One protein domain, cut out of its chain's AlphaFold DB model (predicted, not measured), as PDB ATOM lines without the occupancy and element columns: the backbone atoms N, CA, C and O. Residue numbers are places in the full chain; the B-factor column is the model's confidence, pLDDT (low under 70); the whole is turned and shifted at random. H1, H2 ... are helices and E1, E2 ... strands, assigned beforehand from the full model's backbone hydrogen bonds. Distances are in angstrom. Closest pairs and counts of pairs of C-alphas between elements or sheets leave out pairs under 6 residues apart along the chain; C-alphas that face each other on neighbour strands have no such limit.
ATOM      1  N   THR A  32      30.871  28.330 -28.341       74.25
ATOM      2  CA  THR A  32      30.770  29.400 -27.341       74.25
ATOM      3  C   THR A  32      29.805  29.002 -26.240       74.25
ATOM      4  O   THR A  32      28.805  28.333 -26.490       74.25
ATOM      5  N   VAL A  33      30.109  29.410 -25.007       72.81
ATOM      6  CA  VAL A  33      29.234  29.191 -23.853       72.81
ATOM      7  C   VAL A  33      28.895  30.538 -23.242       72.81
ATOM      8  O   VAL A  33      29.787  31.280 -22.836       72.81
ATOM      9  N   SER A  34      27.605  30.850 -23.184       71.38
ATOM     10  CA  SER A  34      27.078  32.068 -22.577       71.38
ATOM     11  C   SER A  34      26.007  31.702 -21.558       71.38
ATOM     12  O   SER A  34      24.909  31.263 -21.907       71.38
ATOM     13  N   GLY A  35      26.337  31.835 -20.274       74.06
ATOM     14  CA  GLY A  35      25.443  31.464 -19.179       74.06
ATOM     15  C   GLY A  35      25.099  29.973 -19.199       74.06
ATOM     16  O   GLY A  35      25.931  29.159 -18.825       74.06
ATOM     17  N   LYS A  36      23.869  29.641 -19.614       70.94
ATOM     18  CA  LYS A  36      23.340  28.269 -19.756       70.94
ATOM     19  C   LYS A  36      23.142  27.851 -21.222       70.94
ATOM     20  O   LYS A  36      22.399  26.919 -21.517       70.94
ATOM     21  N   THR A  37      23.757  28.573 -22.152       69.38
ATOM     22  CA  THR A  37      23.605  28.358 -23.593       69.38
ATOM     23  C   THR A  37      24.946  27.974 -24.197       69.38
ATOM     24  O   THR A  37      25.931  28.684 -23.996       69.38
ATOM     25  N   VAL A  38      24.980  26.871 -24.944       74.69
ATOM     26  CA  VAL A  38      26.097  26.496 -25.816       74.69
ATOM     27  C   VAL A  38      25.692  26.783 -27.257       74.69
ATOM     28  O   VAL A  38      24.661  26.300 -27.724       74.69
ATOM     29  N   THR A  39      26.510  27.553 -27.963       75.00
ATOM     30  CA  THR A  39      26.339  27.836 -29.388       75.00
ATOM     31  C   THR A  39      27.517  27.263 -30.155       75.00
ATOM     32  O   THR A  39      28.662  27.659 -29.939       75.00
ATOM     33  N   VAL A  40      27.221  26.340 -31.060       77.69
ATOM     34  CA  VAL A  40      28.145  25.792 -32.044       77.69
ATOM     35  C   VAL A  40      27.940  26.546 -33.355       77.69
ATOM     36  O   VAL A  40      26.853  26.494 -33.922       77.69
ATOM     37  N   THR A  41      28.954  27.260 -33.836       74.56
ATOM     38  CA  THR A  41      28.880  28.068 -35.072       74.56
ATOM     39  C   THR A  41      29.273  27.279 -36.325       74.56
ATOM     40  O   THR A  41      29.005  27.710 -37.444       74.56
ATOM     41  N   ASN A  42      29.927  26.124 -36.165       73.62
ATOM     42  CA  ASN A  42      30.207  25.210 -37.269       73.62
ATOM     43  C   ASN A  42      30.394  23.763 -36.784       73.62
ATOM     44  O   ASN A  42      31.484  23.369 -36.369       73.62
ATOM     45  N   THR A  43      29.347  22.947 -36.869       71.81
ATOM     46  CA  THR A  43      29.374  21.533 -36.455       71.81
ATOM     47  C   THR A  43      30.349  20.679 -37.270       71.81
ATOM     48  O   THR A  43      30.908  19.731 -36.726       71.81
ATOM     49  N   GLN A  44      30.643  21.036 -38.527       72.06
ATOM     50  CA  GLN A  44      31.596  20.304 -39.379       72.06
ATOM     51  C   GLN A  44      33.052  20.460 -38.922       72.06
ATOM     52  O   GLN A  44      33.902  19.637 -39.257       72.06
ATOM     53  N   LEU A  45      33.358  21.520 -38.166       74.56
ATOM     54  CA  LEU A  45      34.687  21.737 -37.591       74.56
ATOM     55  C   LEU A  45      34.869  21.010 -36.253       74.56
ATOM     56  O   LEU A  45      35.990  20.925 -35.750       74.56
ATOM     57  N   VAL A  46      33.790  20.463 -35.685       74.06
ATOM     58  CA  VAL A  46      33.815  19.689 -34.444       74.06
ATOM     59  C   VAL A  46      33.847  18.202 -34.777       74.06
ATOM     60  O   VAL A  46      33.133  17.708 -35.654       74.06
ATOM     61  N   LYS A  47      34.678  17.445 -34.059       81.69
ATOM     62  CA  LYS A  47      34.717  15.990 -34.216       81.69
ATOM     63  C   LYS A  47      33.355  15.409 -33.844       81.69
ATOM     64  O   LYS A  47      32.803  15.753 -32.803       81.69
ATOM     65  N   ALA A  48      32.862  14.463 -34.642       76.19
ATOM     66  CA  ALA A  48      31.592  13.789 -34.369       76.19
ATOM     67  C   ALA A  48      31.544  13.160 -32.962       76.19
ATOM     68  O   ALA A  48      30.514  13.214 -32.303       76.19
ATOM     69  N   ALA A  49      32.672  12.635 -32.464       78.31
ATOM     70  CA  ALA A  49      32.778  12.111 -31.101       78.31
ATOM     71  C   ALA A  49      32.595  13.192 -30.020       78.31
ATOM     72  O   ALA A  49      31.903  12.953 -29.035       78.31
ATOM     73  N   ASP A  50      33.164  14.383 -30.227       79.38
ATOM     74  CA  ASP A  50      33.068  15.503 -29.287       79.38
ATOM     75  C   ASP A  50      31.628  16.064 -29.275       79.38
ATOM     76  O   ASP A  50      31.074  16.323 -28.208       79.38
ATOM     77  N   LEU A  51      30.970  16.157 -30.442       75.38
ATOM     78  CA  LEU A  51      29.544  16.516 -30.539       75.38
ATOM     79  C   LEU A  51      28.632  15.480 -29.877       75.38
ATOM     80  O   LEU A  51      27.711  15.853 -29.154       75.38
ATOM     81  N   ASN A  52      28.887  14.190 -30.104       77.75
ATOM     82  CA  ASN A  52      28.104  13.112 -29.505       77.75
ATOM     83  C   ASN A  52      28.262  13.097 -27.977       77.75
ATOM     84  O   ASN A  52      27.284  12.933 -27.252       77.75
ATOM     85  N   PHE A  53      29.472  13.345 -27.473       80.69
ATOM     86  CA  PHE A  53      29.716  13.454 -26.036       80.69
ATOM     87  C   PHE A  53      28.955  14.628 -25.410       80.69
ATOM     88  O   PHE A  53      28.314  14.463 -24.372       80.69
ATOM     89  N   LEU A  54      28.970  15.801 -26.055       77.44
ATOM     90  CA  LEU A  54      28.175  16.954 -25.623       77.44
ATOM     91  C   LEU A  54      26.675  16.638 -25.653       77.44
ATOM     92  O   LEU A  54      25.975  16.979 -24.703       77.44
ATOM     93  N   ALA A  55      26.201  15.929 -26.680       74.69
ATOM     94  CA  ALA A  55      24.803  15.524 -26.804       74.69
ATOM     95  C   ALA A  55      24.328  14.578 -25.702       74.69
ATOM     96  O   ALA A  55      23.218  14.721 -25.198       74.69
ATOM     97  N   GLN A  56      25.176  13.632 -25.311       76.94
ATOM     98  CA  GLN A  56      24.867  12.670 -24.255       76.94
ATOM     99  C   GLN A  56      24.989  13.279 -22.857       76.94
ATOM    100  O   GLN A  56      24.286  12.860 -21.940       76.94
ATOM    101  N   SER A  57      25.875  14.264 -22.691       75.75
ATOM    102  CA  SER A  57      26.229  14.804 -21.375       75.75
ATOM    103  C   SER A  57      25.473  16.084 -21.008       75.75
ATOM    104  O   SER A  57      25.363  16.406 -19.827       75.75
ATOM    105  N   LEU A  58      24.958  16.840 -21.986       71.69
ATOM    106  CA  LEU A  58      24.213  18.079 -21.747       71.69
ATOM    107  C   LEU A  58      22.705  17.835 -21.846       71.69
ATOM    108  O   LEU A  58      22.141  17.618 -22.919       71.69
ATOM    109  N   VAL A  59      22.022  17.937 -20.706       65.50
ATOM    110  CA  VAL A  59      20.563  17.793 -20.626       65.50
ATOM    111  C   VAL A  59      19.887  18.929 -21.399       65.50
ATOM    112  O   VAL A  59      20.005  20.099 -21.025       65.50
ATOM    113  N   GLY A  60      19.154  18.576 -22.459       58.88
ATOM    114  CA  GLY A  60      18.512  19.535 -23.369       58.88
ATOM    115  C   GLY A  60      19.259  19.756 -24.688       58.88
ATOM    116  O   GLY A  60      18.804  20.558 -25.508       58.88
ATOM    117  N   TRP A  61      20.358  19.030 -24.934       63.22
ATOM    118  CA  TRP A  61      21.036  18.989 -26.231       63.22
ATOM    119  C   TRP A  61      20.189  18.244 -27.268       63.22
ATOM    120  O   TRP A  61      20.429  17.098 -27.641       63.22
ATOM    121  N   SER A  62      19.138  18.911 -27.727       54.50
ATOM    122  CA  SER A  62      18.346  18.469 -28.859       54.50
ATOM    123  C   SER A  62      19.095  18.846 -30.135       54.50
ATOM    124  O   SER A  62      18.898  19.925 -30.678       54.50
ATOM    125  N   VAL A  63      19.920  17.919 -30.626       56.94
ATOM    126  CA  VAL A  63      20.228  17.811 -32.060       56.94
ATOM    127  C   VAL A  63      21.114  18.941 -32.619       56.94
ATOM    128  O   VAL A  63      20.738  19.645 -33.549       56.94
ATOM    129  N   CYS A  64      22.366  19.029 -32.157       56.28
ATOM    130  CA  CYS A  64      23.463  19.474 -33.040       56.28
ATOM    131  C   CYS A  64      23.968  18.295 -33.892       56.28
ATOM    132  O   CYS A  64      25.171  18.070 -34.025       56.28
ATOM    133  N   ASP A  65      23.029  17.479 -34.370       47.53
ATOM    134  CA  ASP A  65      23.314  16.349 -35.237       47.53
ATOM    135  C   ASP A  65      23.641  16.903 -36.625       47.53
ATOM    136  O   ASP A  65      23.116  17.942 -37.034       47.53
ATOM    137  N   TYR A  66      24.516  16.217 -37.348       47.62
ATOM    138  CA  TYR A  66      25.101  16.607 -38.638       47.62
ATOM    139  C   TYR A  66      24.072  16.900 -39.760       47.62
ATOM    140  O   TYR A  66      24.456  17.187 -40.891       47.62
ATOM    141  N   GLN A  67      22.773  16.818 -39.458       44.31
ATOM    142  CA  GLN A  67      21.635  17.014 -40.353       44.31
ATOM    143  C   GLN A  67      20.864  18.323 -40.136       44.31
ATOM    144  O   GLN A  67      19.887  18.567 -40.849       44.31
ATOM    145  N   ALA A  68      21.256  19.179 -39.186       47.25
ATOM    146  CA  ALA A  68      20.688  20.521 -39.131       47.25
ATOM    147  C   ALA A  68      20.961  21.215 -40.479       47.25
ATOM    148  O   ALA A  68      22.098  21.289 -40.933       47.25
ATOM    149  N   MET A  69      19.915  21.725 -41.135       50.31
ATOM    150  CA  MET A  69      20.003  22.439 -42.424       50.31
ATOM    151  C   MET A  69      20.936  23.672 -42.389       50.31
ATOM    152  O   MET A  69      21.177  24.298 -43.418       50.31
ATOM    153  N   SER A  70      21.464  24.010 -41.211       57.00
ATOM    154  CA  SER A  70      22.502  24.995 -40.952       57.00
ATOM    155  C   SER A  70      23.646  24.325 -40.180       57.00
ATOM    156  O   SER A  70      23.397  23.563 -39.249       57.00
ATOM    157  N   ASN A  71      24.900  24.653 -40.506       63.91
ATOM    158  CA  ASN A  71      26.089  24.210 -39.759       63.91
ATOM    159  C   ASN A  71      26.164  24.807 -38.335       63.91
ATOM    160  O   ASN A  71      27.163  24.635 -37.640       63.91
ATOM    161  N   GLU A  72      25.129  25.522 -37.901       67.25
ATOM    162  CA  GLU A  72      25.037  26.218 -36.626       67.25
ATOM    163  C   GLU A  72      23.980  25.570 -35.732       67.25
ATOM    164  O   GLU A  72      22.899  25.190 -36.181       67.25
ATOM    165  N   CYS A  73      24.273  25.484 -34.439       68.75
ATOM    166  CA  CYS A  73      23.371  24.933 -33.443       68.75
ATOM    167  C   CYS A  73      23.478  25.730 -32.145       68.75
ATOM    168  O   CYS A  73      24.570  25.974 -31.644       68.75
ATOM    169  N   THR A  74      22.344  26.131 -31.578       64.81
ATOM    170  CA  THR A  74      22.293  26.764 -30.257       64.81
ATOM    171  C   THR A  74      21.404  25.934 -29.360       64.81
ATOM    172  O   THR A  74      20.238  25.708 -29.671       64.81
ATOM    173  N   THR A  75      21.946  25.500 -28.232       65.06
ATOM    174  CA  THR A  75      21.217  24.712 -27.246       65.06
ATOM    175  C   THR A  75      21.375  25.310 -25.866       65.06
ATOM    176  O   THR A  75      22.437  25.797 -25.472       65.06
ATOM    177  N   ARG A  76      20.274  25.296 -25.124       60.22
ATOM    178  CA  ARG A  76      20.238  25.718 -23.736       60.22
ATOM    179  C   ARG A  76      20.328  24.463 -22.883       60.22
ATOM    180  O   ARG A  76      19.368  23.697 -22.832       60.22
ATOM    181  N   TYR A  77      21.461  24.256 -22.223       66.88
ATOM    182  CA  TYR A  77      21.568  23.172 -21.255       66.88
ATOM    183  C   TYR A  77      20.902  23.608 -19.954       66.88
ATOM    184  O   TYR A  77      20.990  24.768 -19.538       66.88
ATOM    185  N   ARG A  78      20.176  22.688 -19.321       56.12
ATOM    186  CA  ARG A  78      19.475  23.006 -18.074       56.12
ATOM    187  C   ARG A  78      20.476  23.188 -16.940       56.12
ATOM    188  O   ARG A  78      20.467  24.250 -16.321       56.12
ATOM    189  N   ASP A  79      21.371  22.218 -16.771       61.50
ATOM    190  CA  ASP A  79      22.486  22.205 -15.823       61.50
ATOM    191  C   ASP A  79      23.629  21.344 -16.403       61.50
ATOM    192  O   ASP A  79      23.388  20.503 -17.275       61.50
ATOM    193  N   PHE A  80      24.879  21.601 -15.995       65.00
ATOM    194  CA  PHE A  80      25.984  20.683 -16.302       65.00
ATOM    195  C   PHE A  80      25.775  19.377 -15.521       65.00
ATOM    196  O   PHE A  80      25.180  19.423 -14.446       65.00
ATOM    197  N   PRO A  81      26.253  18.230 -16.028       66.81
ATOM    198  CA  PRO A  81      26.178  16.983 -15.280       66.81
ATOM    199  C   PRO A  81      26.899  17.122 -13.932       66.81
ATOM    200  O   PRO A  81      28.006  17.658 -13.873       66.81
ATOM    201  N   ASP A  82      26.286  16.601 -12.865       66.88
ATOM    202  CA  ASP A  82      26.824  16.651 -11.492       66.88
ATOM    203  C   ASP A  82      28.143  15.869 -11.332       66.88
ATOM    204  O   ASP A  82      28.860  16.003 -10.340       66.88
ATOM    205  N   ASP A  83      28.493  15.063 -12.333       80.75
ATOM    206  CA  ASP A  83      29.773  14.384 -12.427       80.75
ATOM    207  C   ASP A  83      30.903  15.376 -12.777       80.75
ATOM    208  O   ASP A  83      30.958  15.972 -13.862       80.75
ATOM    209  N   ALA A  84      31.853  15.517 -11.849       75.75
ATOM    210  CA  ALA A  84      33.019  16.383 -11.988       75.75
ATOM    211  C   ALA A  84      33.961  15.978 -13.140       75.75
ATOM    212  O   ALA A  84      34.532  16.859 -13.790       75.75
ATOM    213  N   GLN A  85      34.121  14.680 -13.417       80.12
ATOM    214  CA  GLN A  85      34.911  14.179 -14.549       80.12
ATOM    215  C   GLN A  85      34.224  14.521 -15.868       80.12
ATOM    216  O   GLN A  85      34.865  15.045 -16.780       80.12
ATOM    217  N   THR A  86      32.909  14.311 -15.941       78.19
ATOM    218  CA  THR A  86      32.117  14.656 -17.130       78.19
ATOM    219  C   THR A  86      32.157  16.166 -17.382       78.19
ATOM    220  O   THR A  86      32.433  16.608 -18.497       78.19
ATOM    221  N   THR A  87      32.015  16.984 -16.338       78.00
ATOM    222  CA  THR A  87      32.150  18.445 -16.436       78.00
ATOM    223  C   THR A  87      33.547  18.875 -16.898       78.00
ATOM    224  O   THR A  87      33.670  19.782 -17.727       78.00
ATOM    225  N   ALA A  88      34.613  18.244 -16.397       79.19
ATOM    226  CA  ALA A  88      35.979  18.531 -16.836       79.19
ATOM    227  C   ALA A  88      36.184  18.177 -18.317       79.19
ATOM    228  O   ALA A  88      36.767  18.971 -19.056       79.19
ATOM    229  N   GLN A  89      35.652  17.040 -18.774       79.88
ATOM    230  CA  GLN A  89      35.706  16.642 -20.183       79.88
ATOM    231  C   GLN A  89      34.925  17.600 -21.086       79.88
ATOM    232  O   GLN A  89      35.453  18.011 -22.118       79.88
ATOM    233  N   ILE A  90      33.731  18.043 -20.679       78.81
ATOM    234  CA  ILE A  90      32.966  19.053 -21.427       78.81
ATOM    235  C   ILE A  90      33.775  20.351 -21.559       78.81
ATOM    236  O   ILE A  90      33.894  20.894 -22.657       78.81
ATOM    237  N   LYS A  91      34.387  20.832 -20.467       80.12
ATOM    238  CA  LYS A  91      35.238  22.035 -20.490       80.12
ATOM    239  C   LYS A  91      36.451  21.872 -21.407       80.12
ATOM    240  O   LYS A  91      36.773  22.806 -22.135       80.12
ATOM    241  N   LEU A  92      37.097  20.704 -21.404       81.50
ATOM    242  CA  LEU A  92      38.223  20.399 -22.294       81.50
ATOM    243  C   LEU A  92      37.806  20.377 -23.766       81.50
ATOM    244  O   LEU A  92      38.538  20.886 -24.614       81.50
ATOM    245  N   ILE A  93      36.638  19.807 -24.069       81.31
ATOM    246  CA  ILE A  93      36.075  19.812 -25.419       81.31
ATOM    247  C   ILE A  93      35.801  21.252 -25.850       81.31
ATOM    248  O   ILE A  93      36.297  21.664 -26.891       81.31
ATOM    249  N   ILE A  94      35.099  22.050 -25.041       78.50
ATOM    250  CA  ILE A  94      34.812  23.458 -25.363       78.50
ATOM    251  C   ILE A  94      36.110  24.244 -25.593       78.50
ATOM    252  O   ILE A  94      36.232  24.923 -26.607       78.50
ATOM    253  N   ALA A  95      37.098  24.110 -24.703       79.81
ATOM    254  CA  ALA A  95      38.378  24.813 -24.805       79.81
ATOM    255  C   ALA A  95      39.184  24.445 -26.063       79.81
ATOM    256  O   ALA A  95      39.989  25.243 -26.525       79.81
ATOM    257  N   ARG A  96      38.974  23.254 -26.640       79.06
ATOM    258  CA  ARG A  96      39.600  22.847 -27.911       79.06
ATOM    259  C   ARG A  96      39.061  23.636 -29.112       79.06
ATOM    260  O   ARG A  96      39.731  23.695 -30.140       79.06
ATOM    261  N   TYR A  97      37.856  24.187 -28.992       75.50
ATOM    262  CA  TYR A  97      37.091  24.811 -30.072       75.50
ATOM    263  C   TYR A  97      36.814  26.306 -29.841       75.50
ATOM    264  O   TYR A  97      36.033  26.898 -30.591       75.50
TER     265      TYR A  97
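This is residues 32 to 97 of the 98 residues of an uncharacterized protein of Chryseobacterium taeanense (UniProt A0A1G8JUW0). A small sheet of three short strands, E1, E2 and E3, stands to one side of a loosely joined pair of helices, H1 and H2, which touch and run opposite ways; H2 only grazes the sheet and H1 is not on it. A long loop, residues 58 to 72, leads from H1 to the edge strand E3, and the longest axis runs from this loop at Met 69 to the beginning of H2 at Ala 84. The printed part has 66 residues, with two named helices and three named strands in the order E1, E2, H1, E3, H2; the sheet's order is E1, E2, E3, antiparallel throughout, and the class is mixed, helices and strands. The whole is compact, with a radius of gyration of the C-alphas of 10.9 A, yet elongated in outline, with spans of 33 by 20 by 19 A.

E1, residues 32 to 34, begins at C-alpha 32, (30.770, 29.400, -27.341), and is 6.6 A long. E2, residues 37 to 40, is 9.9 A long. H1, residues 48 to 57, is 14.1 A long and ends at C-alpha 57, (26.229, 14.804, -21.375). E3, residues 73 to 76, is 10.2 A long. H2, residues 84 to 96, is 18.4 A long and ends at C-alpha 96, (39.600, 22.847, -27.911).

E1 and E2 form a hairpin, antiparallel at 163 degrees between their directions, with N 32 and O 39 within hydrogen-bond range at 2.8 A and N 34 and O 37 at 2.9 A. E2, the inner strand, is also antiparallel to E3 at 167 degrees, with N 40 and O 73 within hydrogen-bond range at 2.7 A. H2 is on the sheet but only grazes it, with residues 91 to 95; the closest C-alphas of E1 and H2, those of Thr 32 and Ile 94, are 7.5 A apart. H1 and H2 touch, their closest C-alphas being those of Asp 50 and Ile 93 at 6.5 A. They run opposite ways at a steep tilt of 37 degrees, only just past shallow. E1 and H1 are apart. In both H1 and H2 every O i to N i+4 pair is within hydrogen-bond range.

The two C-alphas farthest apart, those of Met 69 and Ala 84, are 33.7 A from each other, while those of Thr 32 and Tyr 97, the first and last printed, are 8.3 A apart. The printed part has no cut. The link from E1 to E2 is tight, those from E2 to H1 and from E3 to H2 are short, and that from H1 to E3 is long, with 15 residues. The mean pLDDT of the printed part is 70.2; residue 37 and residues 59 to 82 are under 70.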